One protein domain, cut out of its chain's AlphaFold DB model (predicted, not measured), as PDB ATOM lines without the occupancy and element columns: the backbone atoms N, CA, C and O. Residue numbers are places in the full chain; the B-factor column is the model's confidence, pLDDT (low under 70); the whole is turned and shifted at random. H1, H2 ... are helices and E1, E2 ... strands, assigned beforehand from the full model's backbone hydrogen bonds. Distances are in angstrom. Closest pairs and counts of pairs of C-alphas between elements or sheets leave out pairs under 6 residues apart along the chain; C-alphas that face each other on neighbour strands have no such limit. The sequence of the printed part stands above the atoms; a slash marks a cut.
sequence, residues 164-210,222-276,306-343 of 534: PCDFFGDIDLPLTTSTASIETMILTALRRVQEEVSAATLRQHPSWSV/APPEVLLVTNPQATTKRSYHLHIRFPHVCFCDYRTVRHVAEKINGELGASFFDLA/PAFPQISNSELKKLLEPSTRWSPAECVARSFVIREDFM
ATOM      1  N   PRO A 164     131.743 236.735 156.071       95.19
ATOM      2  CA  PRO A 164     131.426 235.953 154.893       95.19
ATOM      3  C   PRO A 164     132.552 235.004 154.505       95.19
ATOM      4  O   PRO A 164     133.733 235.374 154.495       95.19
ATOM      5  N   CYS A 165     132.180 233.775 154.170       96.00
ATOM      6  CA  CYS A 165     133.136 232.725 153.876       96.00
ATOM      7  C   CYS A 165     132.663 231.781 152.766       96.00
ATOM      8  O   CYS A 165     131.475 231.679 152.453       96.00
ATOM      9  N   ASP A 166     133.626 231.119 152.138       96.12
ATOM     10  CA  ASP A 166     133.419 229.995 151.233       96.12
ATOM     11  C   ASP A 166     133.001 228.741 152.015       96.12
ATOM     12  O   ASP A 166     133.153 228.678 153.239       96.12
ATOM     13  N   PHE A 167     132.504 227.713 151.322       97.75
ATOM     14  CA  PHE A 167     132.333 226.420 151.978       97.75
ATOM     15  C   PHE A 167     133.713 225.829 152.268       97.75
ATOM     16  O   PHE A 167     134.614 225.861 151.426       97.75
ATOM     17  N   PHE A 168     133.862 225.243 153.446       97.75
ATOM     18  CA  PHE A 168     135.049 224.501 153.831       97.75
ATOM     19  C   PHE A 168     134.657 223.293 154.663       97.75
ATOM     20  O   PHE A 168     133.627 223.336 155.322       97.75
ATOM     21  N   GLY A 169     135.495 222.260 154.681       97.06
ATOM     22  CA  GLY A 169     135.336 221.132 155.588       97.06
ATOM     23  C   GLY A 169     136.643 220.396 155.836       97.06
ATOM     24  O   GLY A 169     137.454 220.231 154.925       97.06
ATOM     25  N   ASP A 170     136.840 219.972 157.082       96.12
ATOM     26  CA  ASP A 170     137.912 219.064 157.489       96.12
ATOM     27  C   ASP A 170     137.365 217.631 157.452       96.12
ATOM     28  O   ASP A 170     136.323 217.352 158.043       96.12
ATOM     29  N   ILE A 171     138.001 216.751 156.688       95.38
ATOM     30  CA  ILE A 171     137.559 215.378 156.436       95.38
ATOM     31  C   ILE A 171     138.622 214.451 157.005       95.38
ATOM     32  O   ILE A 171     139.743 214.398 156.498       95.38
ATOM     33  N   ASP A 172     138.246 213.679 158.017       92.62
ATOM     34  CA  ASP A 172     139.118 212.722 158.683       92.62
ATOM     35  C   ASP A 172     138.534 211.315 158.574       92.62
ATOM     36  O   ASP A 172     137.560 210.965 159.238       92.62
ATOM     37  N   LEU A 173     139.154 210.484 157.737       92.25
ATOM     38  CA  LEU A 173     138.668 209.141 157.436       92.25
ATOM     39  C   LEU A 173     139.639 208.065 157.942       92.25
ATOM     40  O   LEU A 173     140.860 208.266 157.911       92.25
ATOM     41  N   PRO A 174     139.140 206.886 158.360       93.12
ATOM     42  CA  PRO A 174     139.991 205.745 158.678       93.12
ATOM     43  C   PRO A 174     140.900 205.373 157.501       93.12
ATOM     44  O   PRO A 174     140.477 205.423 156.343       93.12
ATOM     45  N   LEU A 175     142.129 204.929 157.783       90.56
ATOM     46  CA  LEU A 175     143.072 204.482 156.743       90.56
ATOM     47  C   LEU A 175     142.546 203.318 155.894       90.56
ATOM     48  O   LEU A 175     142.928 203.201 154.727       90.56
ATOM     49  N   THR A 176     141.663 202.500 156.472       93.12
ATOM     50  CA  THR A 176     140.979 201.369 155.829       93.12
ATOM     51  C   THR A 176     139.993 201.795 154.742       93.12
ATOM     52  O   THR A 176     139.603 200.969 153.921       93.12
ATOM     53  N   THR A 177     139.602 203.071 154.698       91.31
ATOM     54  CA  THR A 177     138.702 203.592 153.666       91.31
ATOM     55  C   THR A 177     139.400 203.551 152.309       91.31
ATOM     56  O   THR A 177     140.468 204.144 152.130       91.31
ATOM     57  N   SER A 178     138.812 202.851 151.338       91.38
ATOM     58  CA  SER A 178     139.383 202.736 149.994       91.38
ATOM     59  C   SER A 178     139.369 204.082 149.263       91.38
ATOM     60  O   SER A 178     138.450 204.881 149.430       91.38
ATOM     61  N   THR A 179     140.368 204.336 148.413       88.38
ATOM     62  CA  THR A 179     140.468 205.602 147.660       88.38
ATOM     63  C   THR A 179     139.224 205.866 146.801       88.38
ATOM     64  O   THR A 179     138.700 206.973 146.830       88.38
ATOM     65  N   ALA A 180     138.677 204.842 146.135       88.12
ATOM     66  CA  ALA A 180     137.450 204.971 145.342       88.12
ATOM     67  C   ALA A 180     136.228 205.386 146.186       88.12
ATOM     68  O   ALA A 180     135.415 206.202 145.748       88.12
ATOM     69  N   SER A 181     136.113 204.862 147.413       91.81
ATOM     70  CA  SER A 181     135.060 205.272 148.348       91.81
ATOM     71  C   SER A 181     135.228 206.738 148.755       91.81
ATOM     72  O   SER A 181     134.273 207.506 148.705       91.81
ATOM     73  N   ILE A 182     136.459 207.165 149.054       91.12
ATOM     74  CA  ILE A 182     136.762 208.560 149.410       91.12
ATOM     75  C   ILE A 182     136.405 209.512 148.274       91.12
ATOM     76  O   ILE A 182     135.728 210.509 148.507       91.12
ATOM     77  N   GLU A 183     136.818 209.202 147.045       91.50
ATOM     78  CA  GLU A 183     136.489 210.009 145.868       91.50
ATOM     79  C   GLU A 183     134.973 210.118 145.667       91.50
ATOM     80  O   GLU A 183     134.463 211.205 145.401       91.50
ATOM     81  N   THR A 184     134.245 209.015 145.863       92.38
ATOM     82  CA  THR A 184     132.777 208.982 145.773       92.38
ATOM     83  C   THR A 184     132.125 209.839 146.858       92.38
ATOM     84  O   THR A 184     131.208 210.608 146.565       92.38
ATOM     85  N   MET A 185     132.609 209.765 148.102       94.56
ATOM     86  CA  MET A 185     132.105 210.588 149.204       94.56
ATOM     87  C   MET A 185     132.391 212.077 148.976       94.56
ATOM     88  O   MET A 185     131.490 212.895 149.141       94.56
ATOM     89  N   ILE A 186     133.601 212.438 148.529       94.25
ATOM     90  CA  ILE A 186     133.960 213.829 148.207       94.25
ATOM     91  C   ILE A 186     133.083 214.362 147.071       94.25
ATOM     92  O   ILE A 186     132.548 215.461 147.187       94.25
ATOM     93  N   LEU A 187     132.886 213.595 145.994       92.94
ATOM     94  CA  LEU A 187     131.995 213.989 144.898       92.94
ATOM     95  C   LEU A 187     130.552 214.169 145.356       92.94
ATOM     96  O   LEU A 187     129.894 215.129 144.961       92.94
ATOM     97  N   THR A 188     130.065 213.270 146.206       94.88
ATOM     98  CA  THR A 188     128.714 213.379 146.762       94.88
ATOM     99  C   THR A 188     128.591 214.642 147.611       94.88
ATOM    100  O   THR A 188     127.661 215.416 147.412       94.88
ATOM    101  N   ALA A 189     129.567 214.919 148.481       95.88
ATOM    102  CA  ALA A 189     129.604 216.145 149.270       95.88
ATOM    103  C   ALA A 189     129.634 217.404 148.386       95.88
ATOM    104  O   ALA A 189     128.858 218.324 148.622       95.88
ATOM    105  N   LEU A 190     130.464 217.430 147.336       94.62
ATOM    106  CA  LEU A 190     130.528 218.532 146.367       94.62
ATOM    107  C   LEU A 190     129.164 218.808 145.722       94.62
ATOM    108  O   LEU A 190     128.709 219.953 145.716       94.62
ATOM    109  N   ARG A 191     128.494 217.759 145.226       93.94
ATOM    110  CA  ARG A 191     127.160 217.874 144.619       93.94
ATOM    111  C   ARG A 191     126.139 218.406 145.617       93.94
ATOM    112  O   ARG A 191     125.404 219.328 145.282       93.94
ATOM    113  N   ARG A 192     126.143 217.909 146.856       95.50
ATOM    114  CA  ARG A 192     125.227 218.391 147.900       95.50
ATOM    115  C   ARG A 192     125.456 219.848 148.269       95.50
ATOM    116  O   ARG A 192     124.491 220.596 148.363       95.50
ATOM    117  N   VAL A 193     126.707 220.286 148.421       95.94
ATOM    118  CA  VAL A 193     126.988 221.712 148.658       95.94
ATOM    119  C   VAL A 193     126.466 222.556 147.495       95.94
ATOM    120  O   VAL A 193     125.844 223.592 147.722       95.94
ATOM    121  N   GLN A 194     126.678 222.113 146.255       93.81
ATOM    122  CA  GLN A 194     126.182 222.819 145.077       93.81
ATOM    123  C   GLN A 194     124.648 222.876 145.033       93.81
ATOM    124  O   GLN A 194     124.098 223.935 144.734       93.81
ATOM    125  N   GLU A 195     123.953 221.785 145.352       92.88
ATOM    126  CA  GLU A 195     122.488 221.739 145.449       92.88
ATOM    127  C   GLU A 195     121.963 222.714 146.511       92.88
ATOM    128  O   GLU A 195     121.056 223.495 146.220       92.88
ATOM    129  N   GLU A 196     122.567 222.743 147.704       93.88
ATOM    130  CA  GLU A 196     122.180 223.669 148.778       93.88
ATOM    131  C   GLU A 196     122.376 225.132 148.375       93.88
ATOM    132  O   GLU A 196     121.481 225.961 148.562       93.88
ATOM    133  N   VAL A 197     123.528 225.458 147.781       92.06
ATOM    134  CA  VAL A 197     123.819 226.816 147.302       92.06
ATOM    135  C   VAL A 197     122.861 227.215 146.183       92.06
ATOM    136  O   VAL A 197     122.362 228.342 146.181       92.06
ATOM    137  N   SER A 198     122.546 226.299 145.268       88.69
ATOM    138  CA  SER A 198     121.619 226.562 144.164       88.69
ATOM    139  C   SER A 198     120.197 226.787 144.676       88.69
ATOM    140  O   SER A 198     119.559 227.773 144.312       88.69
ATOM    141  N   ALA A 199     119.719 225.938 145.592       89.38
ATOM    142  CA  ALA A 199     118.397 226.067 146.201       89.38
ATOM    143  C   ALA A 199     118.265 227.341 147.049       89.38
ATOM    144  O   ALA A 199     117.224 228.000 147.040       89.38
ATOM    145  N   ALA A 200     119.307 227.716 147.794       88.62
ATOM    146  CA  ALA A 200     119.327 228.962 148.554       88.62
ATOM    147  C   ALA A 200     119.353 230.194 147.633       88.62
ATOM    148  O   ALA A 200     118.587 231.133 147.857       88.62
ATOM    149  N   THR A 201     120.154 230.161 146.565       86.12
ATOM    150  CA  THR A 201     120.225 231.266 145.601       86.12
ATOM    151  C   THR A 201     118.905 231.449 144.857       86.12
ATOM    152  O   THR A 201     118.434 232.576 144.753       86.12
ATOM    153  N   LEU A 202     118.253 230.364 144.425       84.62
ATOM    154  CA  LEU A 202     116.951 230.427 143.752       84.62
ATOM    155  C   LEU A 202     115.857 231.019 144.657       84.62
ATOM    156  O   LEU A 202     115.004 231.765 144.184       84.62
ATOM    157  N   ARG A 203     115.888 230.720 145.965       86.75
ATOM    158  CA  ARG A 203     114.947 231.299 146.942       86.75
ATOM    159  C   ARG A 203     115.112 232.811 147.090       86.75
ATOM    160  O   ARG A 203     114.113 233.513 147.190       86.75
ATOM    161  N   GLN A 204     116.349 233.303 147.121       83.25
ATOM    162  CA  GLN A 204     116.635 234.732 147.298       83.25
ATOM    163  C   GLN A 204     116.533 235.524 145.987       83.25
ATOM    164  O   GLN A 204     116.099 236.673 145.975       83.25
ATOM    165  N   HIS A 205     116.909 234.899 144.874       80.00
ATOM    166  CA  HIS A 205     116.944 235.491 143.547       80.00
ATOM    167  C   HIS A 205     116.352 234.511 142.527       80.00
ATOM    168  O   HIS A 205     117.098 233.823 141.833       80.00
ATOM    169  N   PRO A 206     115.015 234.467 142.374       80.31
ATOM    170  CA  PRO A 206     114.348 233.535 141.458       80.31
ATOM    171  C   PRO A 206     114.784 233.668 139.992       80.31
ATOM    172  O   PRO A 206     114.618 232.741 139.207       80.31
ATOM    173  N   SER A 207     115.341 234.824 139.612       75.88
ATOM    174  CA  SER A 207     115.880 235.087 138.276       75.88
ATOM    175  C   SER A 207     117.338 234.651 138.088       75.88
ATOM    176  O   SER A 207     117.863 234.790 136.986       75.88
ATOM    177  N   TRP A 208     118.023 234.186 139.137       69.75
ATOM    178  CA  TRP A 208     119.386 233.662 139.051       69.75
ATOM    179  C   TRP A 208     119.351 232.143 138.914       69.75
ATOM    180  O   TRP A 208     118.906 231.432 139.813       69.75
ATOM    181  N   SER A 209     119.876 231.637 137.802       64.19
ATOM    182  CA  SER A 209     120.271 230.238 137.696       64.19
ATOM    183  C   SER A 209     121.673 230.078 138.276       64.19
ATOM    184  O   SER A 209     122.613 230.729 137.826       64.19
ATOM    185  N   VAL A 210     121.819 229.207 139.273       60.22
ATOM    186  CA  VAL A 210     123.126 228.714 139.720       60.22
ATOM    187  C   VAL A 210     123.223 227.277 139.248       60.22
ATOM    188  O   VAL A 210     122.547 226.394 139.765       60.22
ATOM    189  N   ALA A 222     129.541 230.543 136.034       79.00
ATOM    190  CA  ALA A 222     130.908 230.112 136.300       79.00
ATOM    191  C   ALA A 222     130.909 228.939 137.310       79.00
ATOM    192  O   ALA A 222     130.291 229.047 138.375       79.00
ATOM    193  N   PRO A 223     131.581 227.813 136.992       84.69
ATOM    194  CA  PRO A 223     131.597 226.643 137.861       84.69
ATOM    195  C   PRO A 223     132.263 226.970 139.205       84.69
ATOM    196  O   PRO A 223     133.121 227.858 139.264       84.69
ATOM    197  N   PRO A 224     131.904 226.255 140.288       90.88
ATOM    198  CA  PRO A 224     132.565 226.438 141.569       90.88
ATOM    199  C   PRO A 224     134.058 226.115 141.458       90.88
ATOM    200  O   PRO A 224     134.462 225.128 140.841       90.88
ATOM    201  N   GLU A 225     134.879 226.937 142.099       91.69
ATOM    202  CA  GLU A 225     136.301 226.674 142.260       91.69
ATOM    203  C   GLU A 225     136.499 225.725 143.443       91.69
ATOM    204  O   GLU A 225     136.114 226.041 144.572       91.69
ATOM    205  N   VAL A 226     137.115 224.566 143.205       92.94
ATOM    206  CA  VAL A 226     137.345 223.552 144.242       92.94
ATOM    207  C   VAL A 226     138.837 223.434 144.536       92.94
ATOM    208  O   VAL A 226     139.636 223.177 143.640       92.94
ATOM    209  N   LEU A 227     139.208 223.575 145.809       92.62
ATOM    210  CA  LEU A 227     140.543 223.270 146.317       92.62
ATOM    211  C   LEU A 227     140.452 222.085 147.279       92.62
ATOM    212  O   LEU A 227     139.799 222.168 148.319       92.62
ATOM    213  N   LEU A 228     141.152 220.999 146.952       92.38
ATOM    214  CA  LEU A 228     141.293 219.832 147.819       92.38
ATOM    215  C   LEU A 228     142.738 219.721 148.306       92.38
ATOM    216  O   LEU A 228     143.656 219.418 147.539       92.38
ATOM    217  N   VAL A 229     142.932 219.957 149.598       89.62
ATOM    218  CA  VAL A 229     144.227 219.841 150.272       89.62
ATOM    219  C   VAL A 229     144.282 218.489 150.974       89.62
ATOM    220  O   VAL A 229     143.325 218.102 151.630       89.62
ATOM    221  N   THR A 230     145.386 217.758 150.855       86.25
ATOM    222  CA  THR A 230     145.570 216.453 151.510       86.25
ATOM    223  C   THR A 230     146.820 216.465 152.370       86.25
ATOM    224  O   THR A 230     147.799 217.115 152.013       86.25
ATOM    225  N   ASN A 231     146.803 215.742 153.488       81.31
ATOM    226  CA  ASN A 231     148.016 215.418 154.228       81.31
ATOM    227  C   ASN A 231     148.436 213.966 153.933       81.31
ATOM    228  O   ASN A 231     147.996 213.051 154.637       81.31
ATOM    229  N   PRO A 232     149.320 213.731 152.948       69.81
ATOM    230  CA  PRO A 232     149.723 212.381 152.563       69.81
ATOM    231  C   PRO A 232     150.568 211.676 153.637       69.81
ATOM    232  O   PRO A 232     150.780 210.473 153.552       69.81
ATOM    233  N   GLN A 233     151.060 212.400 154.650       70.00
ATOM    234  CA  GLN A 233     151.934 211.853 155.694       70.00
ATOM    235  C   GLN A 233     151.188 211.384 156.939       70.00
ATOM    236  O   GLN A 233     151.810 210.910 157.891       70.00
ATOM    237  N   ALA A 234     149.870 211.557 156.983       75.31
ATOM    238  CA  ALA A 234     149.087 211.119 158.121       75.31
ATOM    239  C   ALA A 234     149.085 209.581 158.194       75.31
ATOM    240  O   ALA A 234     148.497 208.893 157.366       75.31
ATOM    241  N   THR A 235     149.758 209.037 159.209       81.12
ATOM    242  CA  THR A 235     149.910 207.586 159.422       81.12
ATOM    243  C   THR A 235     148.772 206.961 160.218       81.12
ATOM    244  O   THR A 235     148.771 205.754 160.434       81.12
ATOM    245  N   THR A 236     147.819 207.762 160.692       88.12
ATOM    246  CA  THR A 236     146.710 207.296 161.538       88.12
ATOM    247  C   THR A 236     145.345 207.461 160.881       88.12
ATOM    248  O   THR A 236     144.404 206.763 161.245       88.12
ATOM    249  N   LYS A 237     145.229 208.371 159.911       90.81
ATOM    250  CA  LYS A 237     143.980 208.722 159.230       90.81
ATOM    251  C   LYS A 237     144.270 209.341 157.869       90.81
ATOM    252  O   LYS A 237     145.339 209.908 157.676       90.81
ATOM    253  N   ARG A 238     143.312 209.277 156.949       88.88
ATOM    254  CA  ARG A 238     143.342 210.046 155.701       88.88
ATOM    255  C   ARG A 238     142.667 211.386 155.966       88.88
ATOM    256  O   ARG A 238     141.495 211.404 156.325       88.88
ATOM    257  N   SER A 239     143.423 212.473 155.844       90.06
ATOM    258  CA  SER A 239     142.969 213.819 156.199       90.06
ATOM    259  C   SER A 239     142.950 214.708 154.961       90.06
ATOM    260  O   SER A 239     143.974 214.843 154.279       90.06
ATOM    261  N   TYR A 240     141.788 215.294 154.679       92.81
ATOM    262  CA  TYR A 240     141.569 216.200 153.560       92.81
ATOM    263  C   TYR A 240     140.915 217.486 154.049       92.81
ATOM    264  O   TYR A 240     140.004 217.446 154.866       92.81
ATOM    265  N   HIS A 241     141.321 218.622 153.496       94.00
ATOM    266  CA  HIS A 241     140.553 219.853 153.602       94.00
ATOM    267  C   HIS A 241     139.907 220.139 152.255       94.00
ATOM    268  O   HIS A 241     140.591 220.253 151.234       94.00
ATOM    269  N   LEU A 242     138.588 220.258 152.263       95.44
ATOM    270  CA  LEU A 242     137.797 220.636 151.106       95.44
ATOM    271  C   LEU A 242     137.464 222.121 151.211       95.44
ATOM    272  O   LEU A 242     136.920 222.539 152.225       95.44
ATOM    273  N   HIS A 243     137.755 222.901 150.175       95.44
ATOM    274  CA  HIS A 243     137.325 224.293 150.055       95.44
ATOM    275  C   HIS A 243     136.586 224.477 148.727       95.44
ATOM    276  O   HIS A 243     137.082 224.046 147.685       95.44
ATOM    277  N   ILE A 244     135.409 225.103 148.762       95.50
ATOM    278  CA  ILE A 244     134.561 225.319 147.582       95.50
ATOM    279  C   ILE A 244     134.148 226.784 147.543       95.50
ATOM    280  O   ILE A 244     133.434 227.265 148.427       95.50
ATOM    281  N   ARG A 245     134.579 227.480 146.494       94.06
ATOM    282  CA  ARG A 245     134.285 228.890 146.261       94.06
ATOM    283  C   ARG A 245     133.298 229.044 145.116       94.06
ATOM    284  O   ARG A 245     133.530 228.567 144.008       94.06
ATOM    285  N   PHE A 246     132.224 229.780 145.380       92.50
ATOM    286  CA  PHE A 246     131.244 230.164 144.370       92.50
ATOM    287  C   PHE A 246     131.512 231.615 143.938       92.50
ATOM    288  O   PHE A 246     131.602 232.491 144.802       92.50
ATOM    289  N   PRO A 247     131.639 231.916 142.633       87.19
ATOM    290  CA  PRO A 247     132.051 233.242 142.153       87.19
ATOM    291  C   PRO A 247     131.220 234.415 142.689       87.19
ATOM    292  O   PRO A 247     131.771 235.467 142.998       87.19
ATOM    293  N   HIS A 248     129.914 234.226 142.882       85.06
ATOM    294  CA  HIS A 248     128.985 235.301 143.269       85.06
ATOM    295  C   HIS A 248     128.162 234.996 144.516       85.06
ATOM    296  O   HIS A 248     127.244 235.744 144.851       85.06
ATOM    297  N   VAL A 249     128.504 233.916 145.215       90.75
ATOM    298  CA  VAL A 249     127.773 233.460 146.392       90.75
ATOM    299  C   VAL A 249     128.761 233.134 147.501       90.75
ATOM    300  O   VAL A 249     129.825 232.565 147.255       90.75
ATOM    301  N   CYS A 250     128.401 233.487 148.727       94.25
ATOM    302  CA  CYS A 250     129.127 233.090 149.922       94.25
ATOM    303  C   CYS A 250     128.149 232.724 151.043       94.25
ATOM    304  O   CYS A 250     126.961 233.065 151.020       94.25
ATOM    305  N   PHE A 251     128.676 232.072 152.068       95.38
ATOM    306  CA  PHE A 251     127.968 231.833 153.314       95.38
ATOM    307  C   PHE A 251     128.099 233.063 154.211       95.38
ATOM    308  O   PHE A 251     129.152 233.701 154.224       95.38
ATOM    309  N   CYS A 252     127.047 233.397 154.971       93.88
ATOM    310  CA  CYS A 252     127.079 234.506 155.936       93.88
ATOM    311  C   CYS A 252     128.247 234.386 156.926       93.88
ATOM    312  O   CYS A 252     128.908 235.377 157.226       93.88
ATOM    313  N   ASP A 253     128.450 233.178 157.459       95.38
ATOM    314  CA  ASP A 253     129.566 232.803 158.322       95.38
ATOM    315  C   ASP A 253     129.668 231.273 158.477       95.38
ATOM    316  O   ASP A 253     128.867 230.502 157.931       95.38
ATOM    317  N   TYR A 254     130.639 230.827 159.279       96.94
ATOM    318  CA  TYR A 254     130.920 229.411 159.522       96.94
ATOM    319  C   TYR A 254     129.744 228.608 160.104       96.94
ATOM    320  O   TYR A 254     129.737 227.386 159.970       96.94
ATOM    321  N   ARG A 255     128.755 229.235 160.760       97.00
ATOM    322  CA  ARG A 255     127.590 228.517 161.318       97.00
ATOM    323  C   ARG A 255     126.666 228.044 160.205       97.00
ATOM    324  O   ARG A 255     126.061 226.984 160.307       97.00
ATOM    325  N   THR A 256     126.599 228.820 159.131       96.25
ATOM    326  CA  THR A 256     125.834 228.453 157.939       96.25
ATOM    327  C   THR A 256     126.515 227.296 157.212       96.25
ATOM    328  O   THR A 256     125.862 226.314 156.868       96.25
ATOM    329  N   VAL A 257     127.846 227.361 157.076       97.62
ATOM    330  CA  VAL A 257     128.659 226.253 156.546       97.62
ATOM    331  C   VAL A 257     128.465 224.989 157.390       97.62
ATOM    332  O   VAL A 257     128.229 223.915 156.842       97.62
ATOM    333  N   ARG A 258     128.468 225.124 158.726       97.62
ATOM    334  CA  ARG A 258     128.211 224.021 159.662       97.62
ATOM    335  C   ARG A 258     126.885 223.323 159.399       97.62
ATOM    336  O   ARG A 258     126.858 222.101 159.391       97.62
ATOM    337  N   HIS A 259     125.808 224.079 159.204       96.81
ATOM    338  CA  HIS A 259     124.484 223.504 158.970       96.81
ATOM    339  C   HIS A 259     124.458 222.644 157.698       96.81
ATOM    340  O   HIS A 259     123.938 221.529 157.707       96.81
ATOM    341  N   VAL A 260     125.094 223.126 156.624       97.25
ATOM    342  CA  VAL A 260     125.258 222.352 155.383       97.25
ATOM    343  C   VAL A 260     126.113 221.105 155.624       97.25
ATOM    344  O   VAL A 260     125.742 220.016 155.193       97.25
ATOM    345  N   ALA A 261     127.220 221.226 156.360       97.62
ATOM    346  CA  ALA A 261     128.075 220.087 156.694       97.62
ATOM    347  C   ALA A 261     127.360 219.033 157.563       97.62
ATOM    348  O   ALA A 261     127.516 217.841 157.318       97.62
ATOM    349  N   GLU A 262     126.543 219.447 158.537       96.75
ATOM    350  CA  GLU A 262     125.715 218.556 159.364       96.75
ATOM    351  C   GLU A 262     124.700 217.785 158.511       96.75
ATOM    352  O   GLU A 262     124.555 216.573 158.681       96.75
ATOM    353  N   LYS A 263     124.051 218.457 157.548       96.00
ATOM    354  CA  LYS A 263     123.142 217.807 156.594       96.00
ATOM    355  C   LYS A 263     123.869 216.746 155.764       96.00
ATOM    356  O   LYS A 263     123.395 215.617 155.673       96.00
ATOM    357  N   ILE A 264     125.043 217.082 155.228       96.38
ATOM    358  CA  ILE A 264     125.856 216.147 154.436       96.38
ATOM    359  C   ILE A 264     126.340 214.965 155.288       96.38
ATOM    360  O   ILE A 264     126.289 213.827 154.826       96.38
ATOM    361  N   ASN A 265     126.745 215.194 156.542       96.12
ATOM    362  CA  ASN A 265     127.076 214.112 157.476       96.12
ATOM    363  C   ASN A 265     125.873 213.190 157.731       96.12
ATOM    364  O   ASN A 265     126.045 211.983 157.856       96.12
ATOM    365  N   GLY A 266     124.646 213.714 157.780       95.38
ATOM    366  CA  GLY A 266     123.444 212.881 157.892       95.38
ATOM    367  C   GLY A 266     123.296 211.866 156.749       95.38
ATOM    368  O   GLY A 266     122.789 210.769 156.969       95.38
ATOM    369  N   GLU A 267     123.781 212.205 155.552       94.25
ATOM    370  CA  GLU A 267     123.688 211.363 154.355       94.25
ATOM    371  C   GLU A 267     124.905 210.449 154.154       94.25
ATOM    372  O   GLU A 267     124.752 209.282 153.805       94.25
ATOM    373  N   LEU A 268     126.117 210.972 154.370       92.12
ATOM    374  CA  LEU A 268     127.376 210.244 154.163       92.12
ATOM    375  C   LEU A 268     127.832 209.441 155.389       92.12
ATOM    376  O   LEU A 268     128.780 208.662 155.298       92.12
ATOM    377  N   GLY A 269     127.168 209.626 156.530       88.06
ATOM    378  CA  GLY A 269     127.547 209.068 157.824       88.06
ATOM    379  C   GLY A 269     128.004 210.160 158.792       88.06
ATOM    380  O   GLY A 269     128.688 211.112 158.410       88.06
ATOM    381  N   ALA A 270     127.630 210.005 160.069       75.94
ATOM    382  CA  ALA A 270     127.643 211.053 161.100       75.94
ATOM    383  C   ALA A 270     129.004 211.743 161.369       75.94
ATOM    384  O   ALA A 270     129.056 212.702 162.137       75.94
ATOM    385  N   SER A 271     130.093 211.288 160.745       89.38
ATOM    386  CA  SER A 271     131.461 211.762 160.959       89.38
ATOM    387  C   SER A 271     132.261 212.000 159.668       89.38
ATOM    388  O   SER A 271     133.483 211.891 159.705       89.38
ATOM    389  N   PHE A 272     131.619 212.266 158.522       95.38
ATOM    390  CA  PHE A 272     132.361 212.557 157.284       95.38
ATOM    391  C   PHE A 272     133.165 213.868 157.390       95.38
ATOM    392  O   PHE A 272     134.383 213.864 157.216       95.38
ATOM    393  N   PHE A 273     132.500 214.972 157.734       96.81
ATOM    394  CA  PHE A 273     133.137 216.229 158.125       96.81
ATOM    395  C   PHE A 273     133.349 216.291 159.641       96.81
ATOM    396  O   PHE A 273     132.402 216.085 160.408       96.81
ATOM    397  N   ASP A 274     134.552 216.664 160.077       95.81
ATOM    398  CA  ASP A 274     134.833 217.007 161.469       95.81
ATOM    399  C   ASP A 274     134.166 218.342 161.822       95.81
ATOM    400  O   ASP A 274     134.599 219.431 161.429       95.81
ATOM    401  N   LEU A 275     133.097 218.259 162.616       95.81
ATOM    402  CA  LEU A 275     132.341 219.432 163.032       95.81
ATOM    403  C   LEU A 275     133.110 220.332 164.015       95.81
ATOM    404  O   LEU A 275     132.698 221.471 164.249       95.81
ATOM    405  N   ALA A 276     134.233 219.869 164.578       94.25
ATOM    406  CA  ALA A 276     135.050 220.651 165.500       94.25
ATOM    407  C   ALA A 276     135.710 221.868 164.834       94.25
ATOM    408  O   ALA A 276     136.070 222.818 165.541       94.25
ATOM    409  N   PRO A 306     148.089 219.852 144.871       52.47
ATOM    410  CA  PRO A 306     146.767 219.340 145.258       52.47
ATOM    411  C   PRO A 306     146.729 217.809 145.091       52.47
ATOM    412  O   PRO A 306     147.557 217.261 144.368       52.47
ATOM    413  N   ALA A 307     145.789 217.105 145.733       54.16
ATOM    414  CA  ALA A 307     145.722 215.628 145.830       54.16
ATOM    415  C   ALA A 307     145.691 214.822 144.493       54.16
ATOM    416  O   ALA A 307     145.454 213.617 144.484       54.16
ATOM    417  N   PHE A 308     145.943 215.480 143.367       51.28
ATOM    418  CA  PHE A 308     145.877 215.070 141.977       51.28
ATOM    419  C   PHE A 308     146.476 213.722 141.582       51.28
ATOM    420  O   PHE A 308     145.773 212.994 140.879       51.28
ATOM    421  N   PRO A 309     147.718 213.351 141.950       53.50
ATOM    422  CA  PRO A 309     148.326 212.148 141.378       53.50
ATOM    423  C   PRO A 309     147.647 210.845 141.833       53.50
ATOM    424  O   PRO A 309     147.878 209.803 141.232       53.50
ATOM    425  N   GLN A 310     146.785 210.897 142.856       63.94
ATOM    426  CA  GLN A 310     146.094 209.732 143.417       63.94
ATOM    427  C   GLN A 310     144.602 209.664 143.059       63.94
ATOM    428  O   GLN A 310     143.935 208.725 143.485       63.94
ATOM    429  N   ILE A 311     144.068 210.642 142.311       74.44
ATOM    430  CA  ILE A 311     142.637 210.707 141.991       74.44
ATOM    431  C   ILE A 311     142.347 209.927 140.709       74.44
ATOM    432  O   ILE A 311     142.748 210.329 139.614       74.44
ATOM    433  N   SER A 312     141.623 208.821 140.852       82.19
ATOM    434  CA  SER A 312     141.234 207.938 139.748       82.19
ATOM    435  C   SER A 312     139.935 208.369 139.062       82.19
ATOM    436  O   SER A 312     139.770 208.176 137.856       82.19
ATOM    437  N   ASN A 313     139.020 209.001 139.799       87.19
ATOM    438  CA  ASN A 313     137.727 209.421 139.283       87.19
ATOM    439  C   ASN A 313     137.854 210.620 138.327       87.19
ATOM    440  O   ASN A 313     138.279 211.716 138.703       87.19
ATOM    441  N   SER A 314     137.418 210.425 137.081       86.31
ATOM    442  CA  SER A 314     137.509 211.431 136.019       86.31
ATOM    443  C   SER A 314     136.684 212.693 136.275       86.31
ATOM    444  O   SER A 314     137.055 213.763 135.803       86.31
ATOM    445  N   GLU A 315     135.558 212.586 136.982       86.75
ATOM    446  CA  GLU A 315     134.700 213.733 137.296       86.75
ATOM    447  C   GLU A 315     135.350 214.614 138.360       86.75
ATOM    448  O   GLU A 315     135.487 215.821 138.165       86.75
ATOM    449  N   LEU A 316     135.846 214.000 139.439       84.88
ATOM    450  CA  LEU A 316     136.567 214.727 140.483       84.88
ATOM    451  C   LEU A 316     137.827 215.386 139.916       84.88
ATOM    452  O   LEU A 316     138.114 216.543 140.209       84.88
ATOM    453  N   LYS A 317     138.537 214.679 139.032       85.81
ATOM    454  CA  LYS A 317     139.700 215.218 138.326       85.81
ATOM    455  C   LYS A 317     139.359 216.467 137.507       85.81
ATOM    456  O   LYS A 317     140.113 217.432 137.571       85.81
ATOM    457  N   LYS A 318     138.232 216.480 136.783       86.25
ATOM    458  CA  LYS A 318     137.765 217.658 136.023       86.25
ATOM    459  C   LYS A 318     137.440 218.841 136.933       86.25
ATOM    460  O   LYS A 318     137.824 219.960 136.622       86.25
ATOM    461  N   LEU A 319     136.768 218.596 138.059       84.38
ATOM    462  CA  LEU A 319     136.421 219.649 139.023       84.38
ATOM    463  C   LEU A 319     137.655 220.265 139.688       84.38
ATOM    464  O   LEU A 319     137.669 221.454 139.986       84.38
ATOM    465  N   LEU A 320     138.694 219.460 139.904       84.69
ATOM    466  CA  LEU A 320     139.937 219.920 140.507       84.69
ATOM    467  C   LEU A 320     140.923 220.484 139.472       84.69
ATOM    468  O   LEU A 320     141.859 221.174 139.861       84.69
ATOM    469  N   GLU A 321     140.747 220.242 138.171       80.06
ATOM    470  CA  GLU A 321     141.683 220.680 137.118       80.06
ATOM    471  C   GLU A 321     141.972 222.190 137.145       80.06
ATOM    472  O   GLU A 321     143.137 222.571 137.031       80.06
ATOM    473  N   PRO A 322     140.988 223.083 137.379       78.88
ATOM    474  CA  PRO A 322     141.276 224.506 137.523       78.88
ATOM    475  C   PRO A 322     142.293 224.799 138.635       78.88
ATOM    476  O   PRO A 322     143.131 225.688 138.479       78.88
ATOM    477  N   SER A 323     142.281 224.012 139.717       75.12
ATOM    478  CA  SER A 323     143.188 224.200 140.853       75.12
ATOM    479  C   SER A 323     144.654 223.920 140.531       75.12
ATOM    480  O   SER A 323     145.534 224.463 141.191       75.12
ATOM    481  N   THR A 324     144.948 223.134 139.488       72.75
ATOM    482  CA  THR A 324     146.336 222.866 139.077       72.75
ATOM    483  C   THR A 324     146.978 224.052 138.372       72.75
ATOM    484  O   THR A 324     148.188 224.054 138.165       72.75
ATOM    485  N   ARG A 325     146.176 225.039 137.960       85.69
ATOM    486  CA  ARG A 325     146.652 226.251 137.282       85.69
ATOM    487  C   ARG A 325     146.971 227.372 138.266       85.69
ATOM    488  O   ARG A 325     147.595 228.352 137.873       85.69
ATOM    489  N   TRP A 326     146.543 227.237 139.520       89.12
ATOM    490  CA  TRP A 326     146.826 228.211 140.562       89.12
ATOM    491  C   TRP A 326     148.280 228.119 141.010       89.12
ATOM    492  O   TRP A 326     148.835 227.039 141.222       89.12
ATOM    493  N   SER A 327     148.885 229.279 141.215       93.31
ATOM    494  CA  SER A 327     150.151 229.393 141.920       93.31
ATOM    495  C   SER A 327     150.018 228.889 143.368       93.31
ATOM    496  O   SER A 327     148.932 228.916 143.960       93.31
ATOM    497  N   PRO A 328     151.128 228.491 144.013       92.31
ATOM    498  CA  PRO A 328     151.106 228.120 145.426       92.31
ATOM    499  C   PRO A 328     150.503 229.197 146.343       92.31
ATOM    500  O   PRO A 328     149.770 228.873 147.276       92.31
ATOM    501  N   ALA A 329     150.763 230.480 146.061       94.94
ATOM    502  CA  ALA A 329     150.188 231.594 146.814       94.94
ATOM    503  C   ALA A 329     148.665 231.685 146.625       94.94
ATOM    504  O   ALA A 329     147.940 231.887 147.594       94.94
ATOM    505  N   GLU A 330     148.149 231.456 145.418       94.00
ATOM    506  CA  GLU A 330     146.704 231.416 145.173       94.00
ATOM    507  C   GLU A 330     146.011 230.266 145.910       94.00
ATOM    508  O   GLU A 330     144.932 230.461 146.473       94.00
ATOM    509  N   CYS A 331     146.632 229.086 145.967       92.94
ATOM    510  CA  CYS A 331     146.142 227.968 146.773       92.94
ATOM    511  C   CYS A 331     146.115 228.313 148.272       92.94
ATOM    512  O   CYS A 331     145.140 228.012 148.965       92.94
ATOM    513  N   VAL A 332     147.159 228.975 148.787       94.50
ATOM    514  CA  VAL A 332     147.189 229.459 150.178       94.50
ATOM    515  C   VAL A 332     146.084 230.489 150.421       94.50
ATOM    516  O   VAL A 332     145.331 230.334 151.381       94.50
ATOM    517  N   ALA A 333     145.921 231.479 149.544       95.19
ATOM    518  CA  ALA A 333     144.887 232.507 149.667       95.19
ATOM    519  C   ALA A 333     143.471 231.906 149.670       95.19
ATOM    520  O   ALA A 333     142.638 232.275 150.497       95.19
ATOM    521  N   ARG A 334     143.203 230.922 148.804       92.94
ATOM    522  CA  ARG A 334     141.918 230.199 148.769       92.94
ATOM    523  C   ARG A 334     141.666 229.371 150.032       92.94
ATOM    524  O   ARG A 334     140.522 229.234 150.452       92.94
ATOM    525  N   SER A 335     142.719 228.902 150.702       93.38
ATOM    526  CA  SER A 335     142.592 228.210 151.994       93.38
ATOM    527  C   SER A 335     142.292 229.132 153.189       93.38
ATOM    528  O   SER A 335     142.048 228.633 154.286       93.38
ATOM    529  N   PHE A 336     142.274 230.463 153.012       94.25
ATOM    530  CA  PHE A 336     141.857 231.394 154.071       94.25
ATOM    531  C   PHE A 336     140.352 231.389 154.324       94.25
ATOM    532  O   PHE A 336     139.927 231.859 155.379       94.25
ATOM    533  N   VAL A 337     139.561 230.829 153.399       89.94
ATOM    534  CA  VAL A 337     138.100 230.648 153.475       89.94
ATOM    535  C   VAL A 337     137.283 231.952 153.449       89.94
ATOM    536  O   VAL A 337     136.159 231.965 152.965       89.94
ATOM    537  N   ILE A 338     137.815 233.063 153.947       91.12
ATOM    538  CA  ILE A 338     137.131 234.363 153.985       91.12
ATOM    539  C   ILE A 338     137.033 234.956 152.567       91.12
ATOM    540  O   ILE A 338     137.878 234.683 151.708       91.12
ATOM    541  N   ARG A 339     136.009 235.786 152.324       87.88
ATOM    542  CA  ARG A 339     135.762 236.454 151.037       87.88
ATOM    543  C   ARG A 339     136.044 237.952 151.073       87.88
ATOM    544  O   ARG A 339     135.218 238.732 151.536       87.88
ATOM    545  N   GLU A 340     137.210 238.334 150.559       86.06
ATOM    546  CA  GLU A 340     137.668 239.727 150.445       86.06
ATOM    547  C   GLU A 340     136.684 240.604 149.647       86.06
ATOM    548  O   GLU A 340     136.239 241.647 150.124       86.06
ATOM    549  N   ASP A 341     136.233 240.111 148.495       85.00
ATOM    550  CA  ASP A 341     135.311 240.776 147.567       85.00
ATOM    551  C   ASP A 341     133.924 241.072 148.169       85.00
ATOM    552  O   ASP A 341     133.254 242.040 147.799       85.00
ATOM    553  N   PHE A 342     133.485 240.272 149.141       82.62
ATOM    554  CA  PHE A 342     132.196 240.465 149.811       82.62
ATOM    555  C   PHE A 342     132.287 241.480 150.949       82.62
ATOM    556  O   PHE A 342     131.293 242.134 151.280       82.62
ATOM    557  N   MET A 343     133.474 241.651 151.523       79.06
ATOM    558  CA  MET A 343     133.707 242.543 152.655       79.06
ATOM    559  C   MET A 343     133.740 244.005 152.221       79.06
ATOM    560  O   MET A 343     133.093 244.845 152.851       79.06
TER     561      MET A 343
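This is residues 164 to 210, 222 to 276 and 306 to 343 of the 534 residues of the protein "Primase-like protein, putative" of Bodo saltans (UniProt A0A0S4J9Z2). A three-stranded antiparallel sheet has the long helix H1 along one face, making two layers, helices on one face of a sheet; H2 packs at the sheet's E1 edge and on H1, while H3 and H4 pack at its E2 edge. The 140 printed residues hold, in order, E1 H1 E2 E3 E4 H2 H3 H4 H5; the class is mixed, helices and strands, and the sheet's order is E1 E3 E2. The whole is compact, radius of gyration of the C-alphas 14.8 A, spanning 45 by 35 by 28 A.

Edge strand E1, residues 167 to 174, is antiparallel to inner strand E3, residues 237 to 245; N 169 and O 242 are within hydrogen-bond range at 2.9 A. Edge strand E2, residues 225 to 231, forms a hairpin with E3, N 227 and O 243 being 2.9 A apart. H1, residues 179 to 204, lies over E1 and E3 at a height over the sheet of 10.4 A. E4, residues 249 to 251, pairs with no named strand. H2, residues 254 to 268, touches H1 residues 185 to 196 alone, opposite ways at a steep tilt of 51 degrees; the closest C-alphas, of Ala 189 and Ile 264, are 6.4 A apart. H3, residues 314 to 325, only grazes the sheet; its closest C-alphas to E2, Leu 320 and Val 226, are 5.8 A apart. H4, residues 328 to 334, only grazes it too, and H5, residues 340 to 343, is not on it. In H1, H2 and H4 every O i to N i+4 pair is within hydrogen-bond range, in H3 4 of 8; H5 is too short for one.

E1 begins at C-alpha 167 (132.333, 226.420, 151.978); H1 is 37.6 A long, E3 25.9 A. H5 ends at C-alpha 343 (133.707, 242.543, 152.655).

Residues 211 to 221 and 277 to 305 are not printed; the gaps between C-alphas are 8.6 A and 23.4 A. The links printed whole are tight. Residues 208 to 210, 232 and 306 to 310 have pLDDT under 70.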